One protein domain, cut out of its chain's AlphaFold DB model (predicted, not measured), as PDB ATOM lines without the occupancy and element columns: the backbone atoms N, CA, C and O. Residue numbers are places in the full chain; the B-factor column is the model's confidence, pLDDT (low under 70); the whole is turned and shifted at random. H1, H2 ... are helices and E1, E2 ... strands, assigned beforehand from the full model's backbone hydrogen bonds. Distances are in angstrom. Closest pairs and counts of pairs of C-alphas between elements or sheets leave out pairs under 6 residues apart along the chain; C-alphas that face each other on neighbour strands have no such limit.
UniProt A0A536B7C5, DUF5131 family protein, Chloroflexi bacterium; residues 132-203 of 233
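What this domain is: This is residues 132 to 203 of the 233 residues of the protein "DUF5131 family protein" of Chloroflexi bacterium (UniProt A0A536B7C5). Two short parallel strands, E1 and E2, lie side by side as a small sheet, and one long helix, H1, runs back along one face of it. A short helix, H2, lies past the strands' last residues, and the long unnamed stretch of residues 180 to 203 folds back from it along the E2 side of the sheet. The printed part has 72 residues, with two named strands and two named helices in the order E1, H1, E2, H2; the sheet's order is E1 = E2, parallel. The class is mixed, helices and strands, with 32 residues, under half of the printed part, in named elements. The whole is compact, with a radius of gyration of the C-alphas of 12.0 A, and its outline, 34 by 22 by 19 A, is only just elongated.

How they stand to each other: The first named element is the strand E1, residues 134 to 138, and its neighbour in the sheet is the strand E2, residues 166 to 171. The two are parallel, with 17 degrees between their N-to-C directions. C-alphas 134 and 166 face each other at 4.7 A, and so do C-alphas 138 and 171 at 4.8 A. Across the pair, N 135 and O 166 are 2.9 A apart and N 170 and O 137 are 2.8 A apart, both within hydrogen-bond range. Between these strands along the chain comes the helix H1, residues 150 to 163. E1, H1 and E2 form a strand-helix-strand unit, two parallel neighbour strands with a helix between them in the chain, and its crossover is right-handed. H1 and E1 have 2 pairs of C-alphas within 8 A; the closest are those of Ile 137 and Ala 153, 6.9 A apart. H1 and E2 have 4 such pairs; the closest are those of Cys 160 and Ile 167, 6.4 A apart. The last named element is the helix H2, residues 173 to 179, which is apart from H1. E1 and H2 have 1 pair of C-alphas within 8 A, those of Gly 138 and Gly 173 at 6.7 A, while their centres are 18.2 A apart. In H1 and H2 every O i to N i+4 pair is within hydrogen-bond range.

Where its parts are: E1 begins at the C-alpha of Trp 134, at (576.099, 345.986, 401.074), ends at Gly 138 and is 13.5 A long from first to last C-alpha. H1, the longest helix by residues, runs from Glu 150, whose C-alpha is at (585.460, 358.700, 389.907), to Ala 163, and measures 20.0 A. E2, the longest strand by residues, runs from Ala 166 to Gln 171 and measures 16.1 A. H2 runs from Gly 173 to Ala 179, 10.3 A, and its last C-alpha is at (590.399, 369.595, 393.071).

The domain as a whole: The two C-alphas farthest apart in the domain are those of Ser 143 and Gly 164, 35.6 A. Ser 143 lies in the link from E1 to H1, which is long, with 11 residues. The links from H1 to E2 and from E2 to H2 are tight, with 2 residues and 1 residue. Residues 180 to 203, 24 residues with no named element, have their C-alphas 6 to 17 A from the mean of all C-alphas. The first and last printed C-alphas, those of Ile 132 and Pro 203, are 9.6 A apart. The printed part has no cut. The mean pLDDT of the printed part is 96.3, and no printed residue is under 70.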
ATOM      1  N   ILE A 132     576.982 338.931 399.068       98.44
ATOM      2  CA  ILE A 132     577.174 340.244 399.700       98.44
ATOM      3  C   ILE A 132     575.858 341.030 399.671       98.44
ATOM      4  O   ILE A 132     575.066 340.891 398.746       98.44
ATOM      5  N   GLN A 133     575.576 341.812 400.717       98.44
ATOM      6  CA  GLN A 133     574.336 342.600 400.822       98.44
ATOM      7  C   GLN A 133     574.579 344.104 400.743       98.44
ATOM      8  O   GLN A 133     573.646 344.847 400.443       98.44
ATOM      9  N   TRP A 134     575.796 344.562 401.038       98.56
ATOM     10  CA  TRP A 134     576.099 345.986 401.074       98.56
ATOM     11  C   TRP A 134     577.557 346.266 400.715       98.56
ATOM     12  O   TRP A 134     578.454 345.549 401.154       98.56
ATOM     13  N   ALA A 135     577.812 347.324 399.959       98.62
ATOM     14  CA  ALA A 135     579.158 347.814 399.699       98.62
ATOM     15  C   ALA A 135     579.250 349.307 400.029       98.62
ATOM     16  O   ALA A 135     578.324 350.080 399.789       98.62
ATOM     17  N   ILE A 136     580.375 349.702 400.616       98.69
ATOM     18  CA  ILE A 136     580.647 351.075 401.031       98.69
ATOM     19  C   ILE A 136     581.884 351.554 400.280       98.69
ATOM     20  O   ILE A 136     582.945 350.948 400.416       98.69
ATOM     21  N   ILE A 137     581.755 352.633 399.511       98.50
ATOM     22  CA  ILE A 137     582.844 353.240 398.737       98.50
ATOM     23  C   ILE A 137     583.271 354.539 399.406       98.50
ATOM     24  O   ILE A 137     582.438 355.352 399.819       98.50
ATOM     25  N   GLY A 138     584.577 354.783 399.461       97.69
ATOM     26  CA  GLY A 138     585.087 356.021 400.029       97.69
ATOM     27  C   GLY A 138     586.555 356.298 399.737       97.69
ATOM     28  O   GLY A 138     587.412 355.416 399.790       97.69
ATOM     29  N   GLY A 139     586.846 357.567 399.464       97.12
ATOM     30  CA  GLY A 139     588.200 358.074 399.285       97.12
ATOM     31  C   GLY A 139     588.936 358.315 400.607       97.12
ATOM     32  O   GLY A 139     588.335 358.534 401.667       97.12
ATOM     33  N   GLU A 140     590.266 358.317 400.535       96.00
ATOM     34  CA  GLU A 140     591.141 358.618 401.669       96.00
ATOM     35  C   GLU A 140     591.040 360.099 402.079       96.00
ATOM     36  O   GLU A 140     590.754 360.988 401.274       96.00
ATOM     37  N   SER A 141     591.260 360.388 403.361       92.12
ATOM     38  CA  SER A 141     591.201 361.745 403.916       92.12
ATOM     39  C   SER A 141     592.517 362.127 404.585       92.12
ATOM     40  O   SER A 141     593.171 361.277 405.180       92.12
ATOM     41  N   GLY A 142     592.869 363.414 404.565       90.38
ATOM     42  CA  GLY A 142     594.066 363.947 405.230       90.38
ATOM     43  C   GLY A 142     595.137 364.471 404.269       90.38
ATOM     44  O   GLY A 142     594.950 364.498 403.054       90.38
ATOM     45  N   SER A 143     596.258 364.939 404.825       86.06
ATOM     46  CA  SER A 143     597.343 365.596 404.076       86.06
ATOM     47  C   SER A 143     598.098 364.660 403.127       86.06
ATOM     48  O   SER A 143     598.577 365.126 402.100       86.06
ATOM     49  N   GLY A 144     598.152 363.361 403.434       89.69
ATOM     50  CA  GLY A 144     598.758 362.319 402.595       89.69
ATOM     51  C   GLY A 144     597.752 361.457 401.827       89.69
ATOM     52  O   GLY A 144     598.092 360.342 401.452       89.69
ATOM     53  N   ALA A 145     596.509 361.925 401.656       94.75
ATOM     54  CA  ALA A 145     595.461 361.145 401.004       94.75
ATOM     55  C   ALA A 145     595.823 360.806 399.552       94.75
ATOM     56  O   ALA A 145     596.199 361.689 398.777       94.75
ATOM     57  N   ARG A 146     595.637 359.541 399.175       97.06
ATOM     58  CA  ARG A 146     595.696 359.089 397.783       97.06
ATOM     59  C   ARG A 146     594.394 359.425 397.045       97.06
ATOM     60  O   ARG A 146     593.331 359.466 397.673       97.06
ATOM     61  N   PRO A 147     594.462 359.710 395.732       96.56
ATOM     62  CA  PRO A 147     593.277 360.009 394.942       96.56
ATOM     63  C   PRO A 147     592.396 358.771 394.767       96.56
ATOM     64  O   PRO A 147     592.892 357.681 394.493       96.56
ATOM     65  N   LEU A 148     591.085 358.979 394.863       96.69
ATOM     66  CA  LEU A 148     590.071 358.086 394.316       96.69
ATOM     67  C   LEU A 148     589.706 358.618 392.924       96.69
ATOM     68  O   LEU A 148     589.409 359.807 392.793       96.69
ATOM     69  N   ALA A 149     589.729 357.762 391.901       96.75
ATOM     70  CA  ALA A 149     589.203 358.111 390.583       96.75
ATOM     71  C   ALA A 149     587.688 357.865 390.535       96.75
ATOM     72  O   ALA A 149     587.220 356.810 390.963       96.75
ATOM     73  N   GLU A 150     586.922 358.826 390.010       97.75
ATOM     74  CA  GLU A 150     585.460 358.700 389.907       97.75
ATOM     75  C   GLU A 150     585.040 357.476 389.091       97.75
ATOM     76  O   GLU A 150     584.076 356.812 389.459       97.75
ATOM     77  N   ASP A 151     585.788 357.135 388.039       98.31
ATOM     78  CA  ASP A 151     585.501 355.975 387.191       98.31
ATOM     79  C   ASP A 151     585.540 354.658 387.973       98.31
ATOM     80  O   ASP A 151     584.719 353.780 387.728       98.31
ATOM     81  N   TRP A 152     586.422 354.533 388.975       98.31
ATOM     82  CA  TRP A 152     586.441 353.353 389.849       98.31
ATOM     83  C   TRP A 152     585.170 353.268 390.697       98.31
ATOM     84  O   TRP A 152     584.628 352.185 390.898       98.31
ATOM     85  N   ALA A 153     584.674 354.408 391.188       98.25
ATOM     86  CA  ALA A 153     583.429 354.451 391.946       98.25
ATOM     87  C   ALA A 153     582.211 354.156 391.058       98.25
ATOM     88  O   ALA A 153     581.344 353.389 391.468       98.25
ATOM     89  N   ARG A 154     582.157 354.716 389.842       98.56
ATOM     90  CA  ARG A 154     581.079 354.468 388.867       98.56
ATOM     91  C   ARG A 154     581.006 352.998 388.469       98.56
ATOM     92  O   ARG A 154     579.918 352.428 388.447       98.56
ATOM     93  N   ASP A 155     582.157 352.385 388.205       98.62
ATOM     94  CA  ASP A 155     582.251 350.959 387.901       98.62
ATOM     95  C   ASP A 155     581.703 350.106 389.057       98.62
ATOM     96  O   ASP A 155     580.816 349.280 388.856       98.62
ATOM     97  N   LEU A 156     582.119 350.381 390.297       98.56
ATOM     98  CA  LEU A 156     581.613 349.676 391.479       98.56
ATOM     99  C   LEU A 156     580.111 349.880 391.722       98.56
ATOM    100  O   LEU A 156     579.426 348.936 392.119       98.56
ATOM    101  N   VAL A 157     579.584 351.082 391.474       98.62
ATOM    102  CA  VAL A 157     578.138 351.356 391.518       98.62
ATOM    103  C   VAL A 157     577.405 350.487 390.492       98.62
ATOM    104  O   VAL A 157     576.435 349.815 390.844       98.62
ATOM    105  N   ALA A 158     577.891 350.428 389.250       98.62
ATOM    106  CA  ALA A 158     577.296 349.605 388.199       98.62
ATOM    107  C   ALA A 158     577.348 348.102 388.532       98.62
ATOM    108  O   ALA A 158     576.350 347.395 388.350       98.62
ATOM    109  N   GLN A 159     578.473 347.621 389.072       98.62
ATOM    110  CA  GLN A 159     578.617 346.245 389.554       98.62
ATOM    111  C   GLN A 159     577.603 345.933 390.672       98.62
ATOM    112  O   GLN A 159     576.911 344.915 390.606       98.62
ATOM    113  N   CYS A 160     577.450 346.823 391.661       98.44
ATOM    114  CA  CYS A 160     576.504 346.639 392.768       98.44
ATOM    115  C   CYS A 160     575.048 346.615 392.295       98.44
ATOM    116  O   CYS A 160     574.309 345.700 392.660       98.44
ATOM    117  N   HIS A 161     574.647 347.550 391.428       97.75
ATOM    118  CA  HIS A 161     573.301 347.563 390.850       97.75
ATOM    119  C   HIS A 161     573.008 346.284 390.059       97.75
ATOM    120  O   HIS A 161     571.944 345.690 390.222       97.75
ATOM    121  N   THR A 162     573.967 345.820 389.253       98.25
ATOM    122  CA  THR A 162     573.836 344.573 388.479       98.25
ATOM    123  C   THR A 162     573.661 343.356 389.392       98.25
ATOM    124  O   THR A 162     572.882 342.456 389.082       98.25
ATOM    125  N   ALA A 163     574.350 343.334 390.535       97.56
ATOM    126  CA  ALA A 163     574.287 342.247 391.510       97.56
ATOM    127  C   ALA A 163     573.123 342.360 392.518       97.56
ATOM    128  O   ALA A 163     572.937 341.455 393.331       97.56
ATOM    129  N   GLY A 164     572.350 343.454 392.503       97.06
ATOM    130  CA  GLY A 164     571.316 343.721 393.510       97.06
ATOM    131  C   GLY A 164     571.876 343.967 394.919       97.06
ATOM    132  O   GLY A 164     571.212 343.670 395.913       97.06
ATOM    133  N   VAL A 165     573.107 344.474 395.013       97.94
ATOM    134  CA  VAL A 165     573.787 344.822 396.267       97.94
ATOM    135  C   VAL A 165     573.545 346.294 396.572       97.94
ATOM    136  O   VAL A 165     573.804 347.141 395.724       97.94
ATOM    137  N   ALA A 166     573.096 346.606 397.792       98.12
ATOM    138  CA  ALA A 166     572.947 347.996 398.214       98.12
ATOM    139  C   ALA A 166     574.315 348.697 398.197       98.12
ATOM    140  O   ALA A 166     575.311 348.121 398.650       98.12
ATOM    141  N   ILE A 167     574.368 349.945 397.737       97.94
ATOM    142  CA  ILE A 167     575.618 350.707 397.658       97.94
ATOM    143  C   ILE A 167     575.565 352.019 398.447       97.94
ATOM    144  O   ILE A 167     574.600 352.778 398.401       97.94
ATOM    145  N   PHE A 168     576.634 352.309 399.189       98.25
ATOM    146  CA  PHE A 168     576.788 353.549 399.948       98.25
ATOM    147  C   PHE A 168     578.078 354.268 399.560       98.25
ATOM    148  O   PHE A 168     579.177 353.840 399.916       98.25
ATOM    149  N   VAL A 169     577.959 355.409 398.881       98.12
ATOM    150  CA  VAL A 169     579.093 356.305 398.635       98.12
ATOM    151  C   VAL A 169     579.236 357.234 399.836       98.12
ATOM    152  O   VAL A 169     578.402 358.102 400.110       98.12
ATOM    153  N   LYS A 170     580.305 357.033 400.604       96.50
ATOM    154  CA  LYS A 170     580.532 357.755 401.857       96.50
ATOM    155  C   LYS A 170     581.196 359.106 401.646       96.50
ATOM    156  O   LYS A 170     580.787 360.081 402.278       96.50
ATOM    157  N   GLN A 171     582.242 359.152 400.823       97.12
ATOM    158  CA  GLN A 171     583.003 360.366 400.514       97.12
ATOM    159  C   GLN A 171     583.920 360.163 399.304       97.12
ATOM    160  O   GLN A 171     584.410 359.058 399.094       97.12
ATOM    161  N   LEU A 172     584.245 361.229 398.572       97.75
ATOM    162  CA  LEU A 172     585.170 361.154 397.425       97.75
ATOM    163  C   LEU A 172     586.644 361.414 397.797       97.75
ATOM    164  O   LEU A 172     587.545 361.240 396.980       97.75
ATOM    165  N   GLY A 173     586.920 361.760 399.057       97.00
ATOM    166  CA  GLY A 173     588.274 361.903 399.596       97.00
ATOM    167  C   GLY A 173     588.853 363.316 399.485       97.00
ATOM    168  O   GLY A 173     588.333 364.199 398.801       97.00
ATOM    169  N   SER A 174     589.964 363.549 400.189       97.44
ATOM    170  CA  SER A 174     590.565 364.887 400.319       97.44
ATOM    171  C   SER A 174     591.197 365.415 399.032       97.44
ATOM    172  O   SER A 174     591.220 366.629 398.824       97.44
ATOM    173  N   VAL A 175     591.713 364.536 398.166       97.31
ATOM    174  CA  VAL A 175     592.283 364.952 396.873       97.31
ATOM    175  C   VAL A 175     591.179 365.451 395.948       97.31
ATOM    176  O   VAL A 175     591.287 366.559 395.423       97.31
ATOM    177  N   TRP A 176     590.090 364.685 395.831       97.31
ATOM    178  CA  TRP A 176     588.915 365.074 395.057       97.31
ATOM    179  C   TRP A 176     588.323 366.389 395.574       97.31
ATOM    180  O   TRP A 176     588.104 367.316 394.797       97.31
ATOM    181  N   ALA A 177     588.163 366.509 396.897       97.00
ATOM    182  CA  ALA A 177     587.610 367.701 397.531       97.00
ATOM    183  C   ALA A 177     588.393 368.977 397.196       97.00
ATOM    184  O   ALA A 177     587.798 370.010 396.899       97.00
ATOM    185  N   ARG A 178     589.731 368.907 397.222       96.38
ATOM    186  CA  ARG A 178     590.592 370.042 396.871       96.38
ATOM    187  C   ARG A 178     590.488 370.395 395.390       96.38
ATOM    188  O   ARG A 178     590.431 371.575 395.069       96.38
ATOM    189  N   ALA A 179     590.470 369.390 394.515       96.38
ATOM    190  CA  ALA A 179     590.399 369.595 393.071       96.38
ATOM    191  C   ALA A 179     589.079 370.256 392.630       96.38
ATOM    192  O   ALA A 179     589.085 371.038 391.686       96.38
ATOM    193  N   HIS A 180     587.982 369.992 393.346       95.81
ATOM    194  CA  HIS A 180     586.639 370.471 392.998       95.81
ATOM    195  C   HIS A 180     586.134 371.621 393.881       95.81
ATOM    196  O   HIS A 180     584.986 372.034 393.754       95.81
ATOM    197  N   GLY A 181     586.963 372.141 394.794       94.31
ATOM    198  CA  GLY A 181     586.556 373.224 395.695       94.31
ATOM    199  C   GLY A 181     585.409 372.844 396.643       94.31
ATOM    200  O   GLY A 181     584.604 373.701 397.001       94.31
ATOM    201  N   SER A 182     585.331 371.570 397.045       93.12
ATOM    202  CA  SER A 182     584.299 371.043 397.950       93.12
ATOM    203  C   SER A 182     584.249 371.808 399.272       93.12
ATOM    204  O   SER A 182     585.282 372.159 399.854       93.12
ATOM    205  N   ARG A 183     583.035 371.984 399.803       91.81
ATOM    206  CA  ARG A 183     582.783 372.653 401.092       91.81
ATOM    207  C   ARG A 183     583.349 371.879 402.284       91.81
ATOM    208  O   ARG A 183     583.647 372.465 403.324       91.81
ATOM    209  N   ASP A 184     583.518 370.567 402.134       94.25
ATOM    210  CA  ASP A 184     584.129 369.684 403.129       94.25
ATOM    211  C   ASP A 184     585.494 369.155 402.664       94.25
ATOM    212  O   ASP A 184     585.660 368.721 401.524       94.25
ATOM    213  N   ARG A 185     586.466 369.109 403.588       94.12
ATOM    214  CA  ARG A 185     587.859 368.699 403.316       94.12
ATOM    215  C   ARG A 185     588.026 367.208 403.022       94.12
ATOM    216  O   ARG A 185     589.106 366.800 402.595       94.12
ATOM    217  N   LYS A 186     587.019 366.383 403.306       92.31
ATOM    218  CA  LYS A 186     587.020 364.942 403.028       92.31
ATOM    219  C   LYS A 186     586.180 364.594 401.797       92.31
ATOM    220  O   LYS A 186     586.167 363.437 401.393       92.31
ATOM    221  N   GLY A 187     585.494 365.578 401.211       94.06
ATOM    222  CA  GLY A 187     584.582 365.375 400.092       94.06
ATOM    223  C   GLY A 187     583.319 364.632 400.515       94.06
ATOM    224  O   GLY A 187     582.892 363.741 399.794       94.06
ATOM    225  N   LYS A 188     582.754 364.937 401.695       94.25
ATOM    226  CA  LYS A 188     581.519 364.313 402.213       94.25
ATOM    227  C   LYS A 188     580.209 364.952 401.727       94.25
ATOM    228  O   LYS A 188     579.143 364.368 401.926       94.25
ATOM    229  N   VAL A 189     580.265 366.160 401.168       94.44
ATOM    230  CA  VAL A 189     579.073 366.937 400.797       94.44
ATOM    231  C   VAL A 189     578.550 366.465 399.441       94.44
ATOM    232  O   VAL A 189     579.109 366.814 398.409       94.44
ATOM    233  N   MET A 190     577.470 365.678 399.453       95.19
ATOM    234  CA  MET A 190     576.904 365.032 398.257       95.19
ATOM    235  C   MET A 190     576.485 366.014 397.164       95.19
ATOM    236  O   MET A 190     576.629 365.714 395.985       95.19
ATOM    237  N   ASP A 191     576.010 367.198 397.541       95.88
ATOM    238  CA  ASP A 191     575.634 368.251 396.594       95.88
ATOM    239  C   ASP A 191     576.805 368.733 395.729       95.88
ATOM    240  O   ASP A 191     576.572 369.259 394.641       95.88
ATOM    241  N   ASP A 192     578.042 368.539 396.196       93.94
ATOM    242  CA  ASP A 192     579.246 368.882 395.443       93.94
ATOM    243  C   ASP A 192     579.606 367.759 394.442       93.94
ATOM    244  O   ASP A 192     580.329 368.002 393.482       93.94
ATOM    245  N   TRP A 193     579.102 366.530 394.630       97.06
ATOM    246  CA  TRP A 193     579.475 365.347 393.840       97.06
ATOM    247  C   TRP A 193     578.761 365.286 392.483       97.06
ATOM    248  O   TRP A 193     577.658 365.833 392.343       97.06
ATOM    249  N   PRO A 194     579.301 364.524 391.512       96.88
ATOM    250  CA  PRO A 194     578.543 364.105 390.337       96.88
ATOM    251  C   PRO A 194     577.205 363.455 390.738       96.88
ATOM    252  O   PRO A 194     577.201 362.638 391.664       96.88
ATOM    253  N   PRO A 195     576.073 363.799 390.090       97.19
ATOM    254  CA  PRO A 195     574.746 363.326 390.494       97.19
ATOM    255  C   PRO A 195     574.611 361.808 390.630       97.19
ATOM    256  O   PRO A 195     573.941 361.333 391.540       97.19
ATOM    257  N   ASP A 196     575.278 361.046 389.775       96.94
ATOM    258  CA  ASP A 196     575.222 359.586 389.757       96.94
ATOM    259  C   ASP A 196     576.053 358.909 390.860       96.94
ATOM    260  O   ASP A 196     575.885 357.722 391.109       96.94
ATOM    261  N   LEU A 197     576.907 359.655 391.568       97.56
ATOM    262  CA  LEU A 197     577.620 359.170 392.755       97.56
ATOM    263  C   LEU A 197     576.921 359.570 394.062       97.56
ATOM    264  O   LEU A 197     577.388 359.224 395.148       97.56
ATOM    265  N   ARG A 198     575.789 360.283 393.993       97.62
ATOM    266  CA  ARG A 198     574.996 360.712 395.160       97.62
ATOM    267  C   ARG A 198     574.117 359.576 395.694       97.62
ATOM    268  O   ARG A 198     572.910 359.740 395.832       97.62
ATOM    269  N   ILE A 199     574.726 358.439 396.021       96.31
ATOM    270  CA  ILE A 199     574.011 357.214 396.400       96.31
ATOM    271  C   ILE A 199     574.313 356.835 397.852       96.31
ATOM    272  O   ILE A 199     575.472 356.755 398.265       96.31
ATOM    273  N   ARG A 200     573.255 356.596 398.632       96.19
ATOM    274  CA  ARG A 200     573.318 356.123 400.023       96.19
ATOM    275  C   ARG A 200     572.204 355.126 400.298       96.19
ATOM    276  O   ARG A 200     571.197 355.451 400.918       96.19
ATOM    277  N   GLU A 201     572.407 353.906 399.839       95.62
ATOM    278  CA  GLU A 201     571.506 352.794 400.092       95.62
ATOM    279  C   GLU A 201     571.984 351.978 401.293       95.62
ATOM    280  O   GLU A 201     573.172 351.942 401.636       95.62
ATOM    281  N   TYR A 202     571.041 351.280 401.915       93.44
ATOM    282  CA  TYR A 202     571.292 350.357 403.012       93.44
ATOM    283  C   TYR A 202     570.696 348.992 402.677       93.44
ATOM    284  O   TYR A 202     569.670 348.921 401.996       93.44
ATOM    285  N   PRO A 203     571.296 347.894 403.168       91.69
ATOM    286  CA  PRO A 203     570.753 346.572 402.926       91.69
ATOM    287  C   PRO A 203     569.361 346.462 403.566       91.69
ATOM    288  O   PRO A 203     569.142 347.009 404.657       91.69
TER     289      PRO A 203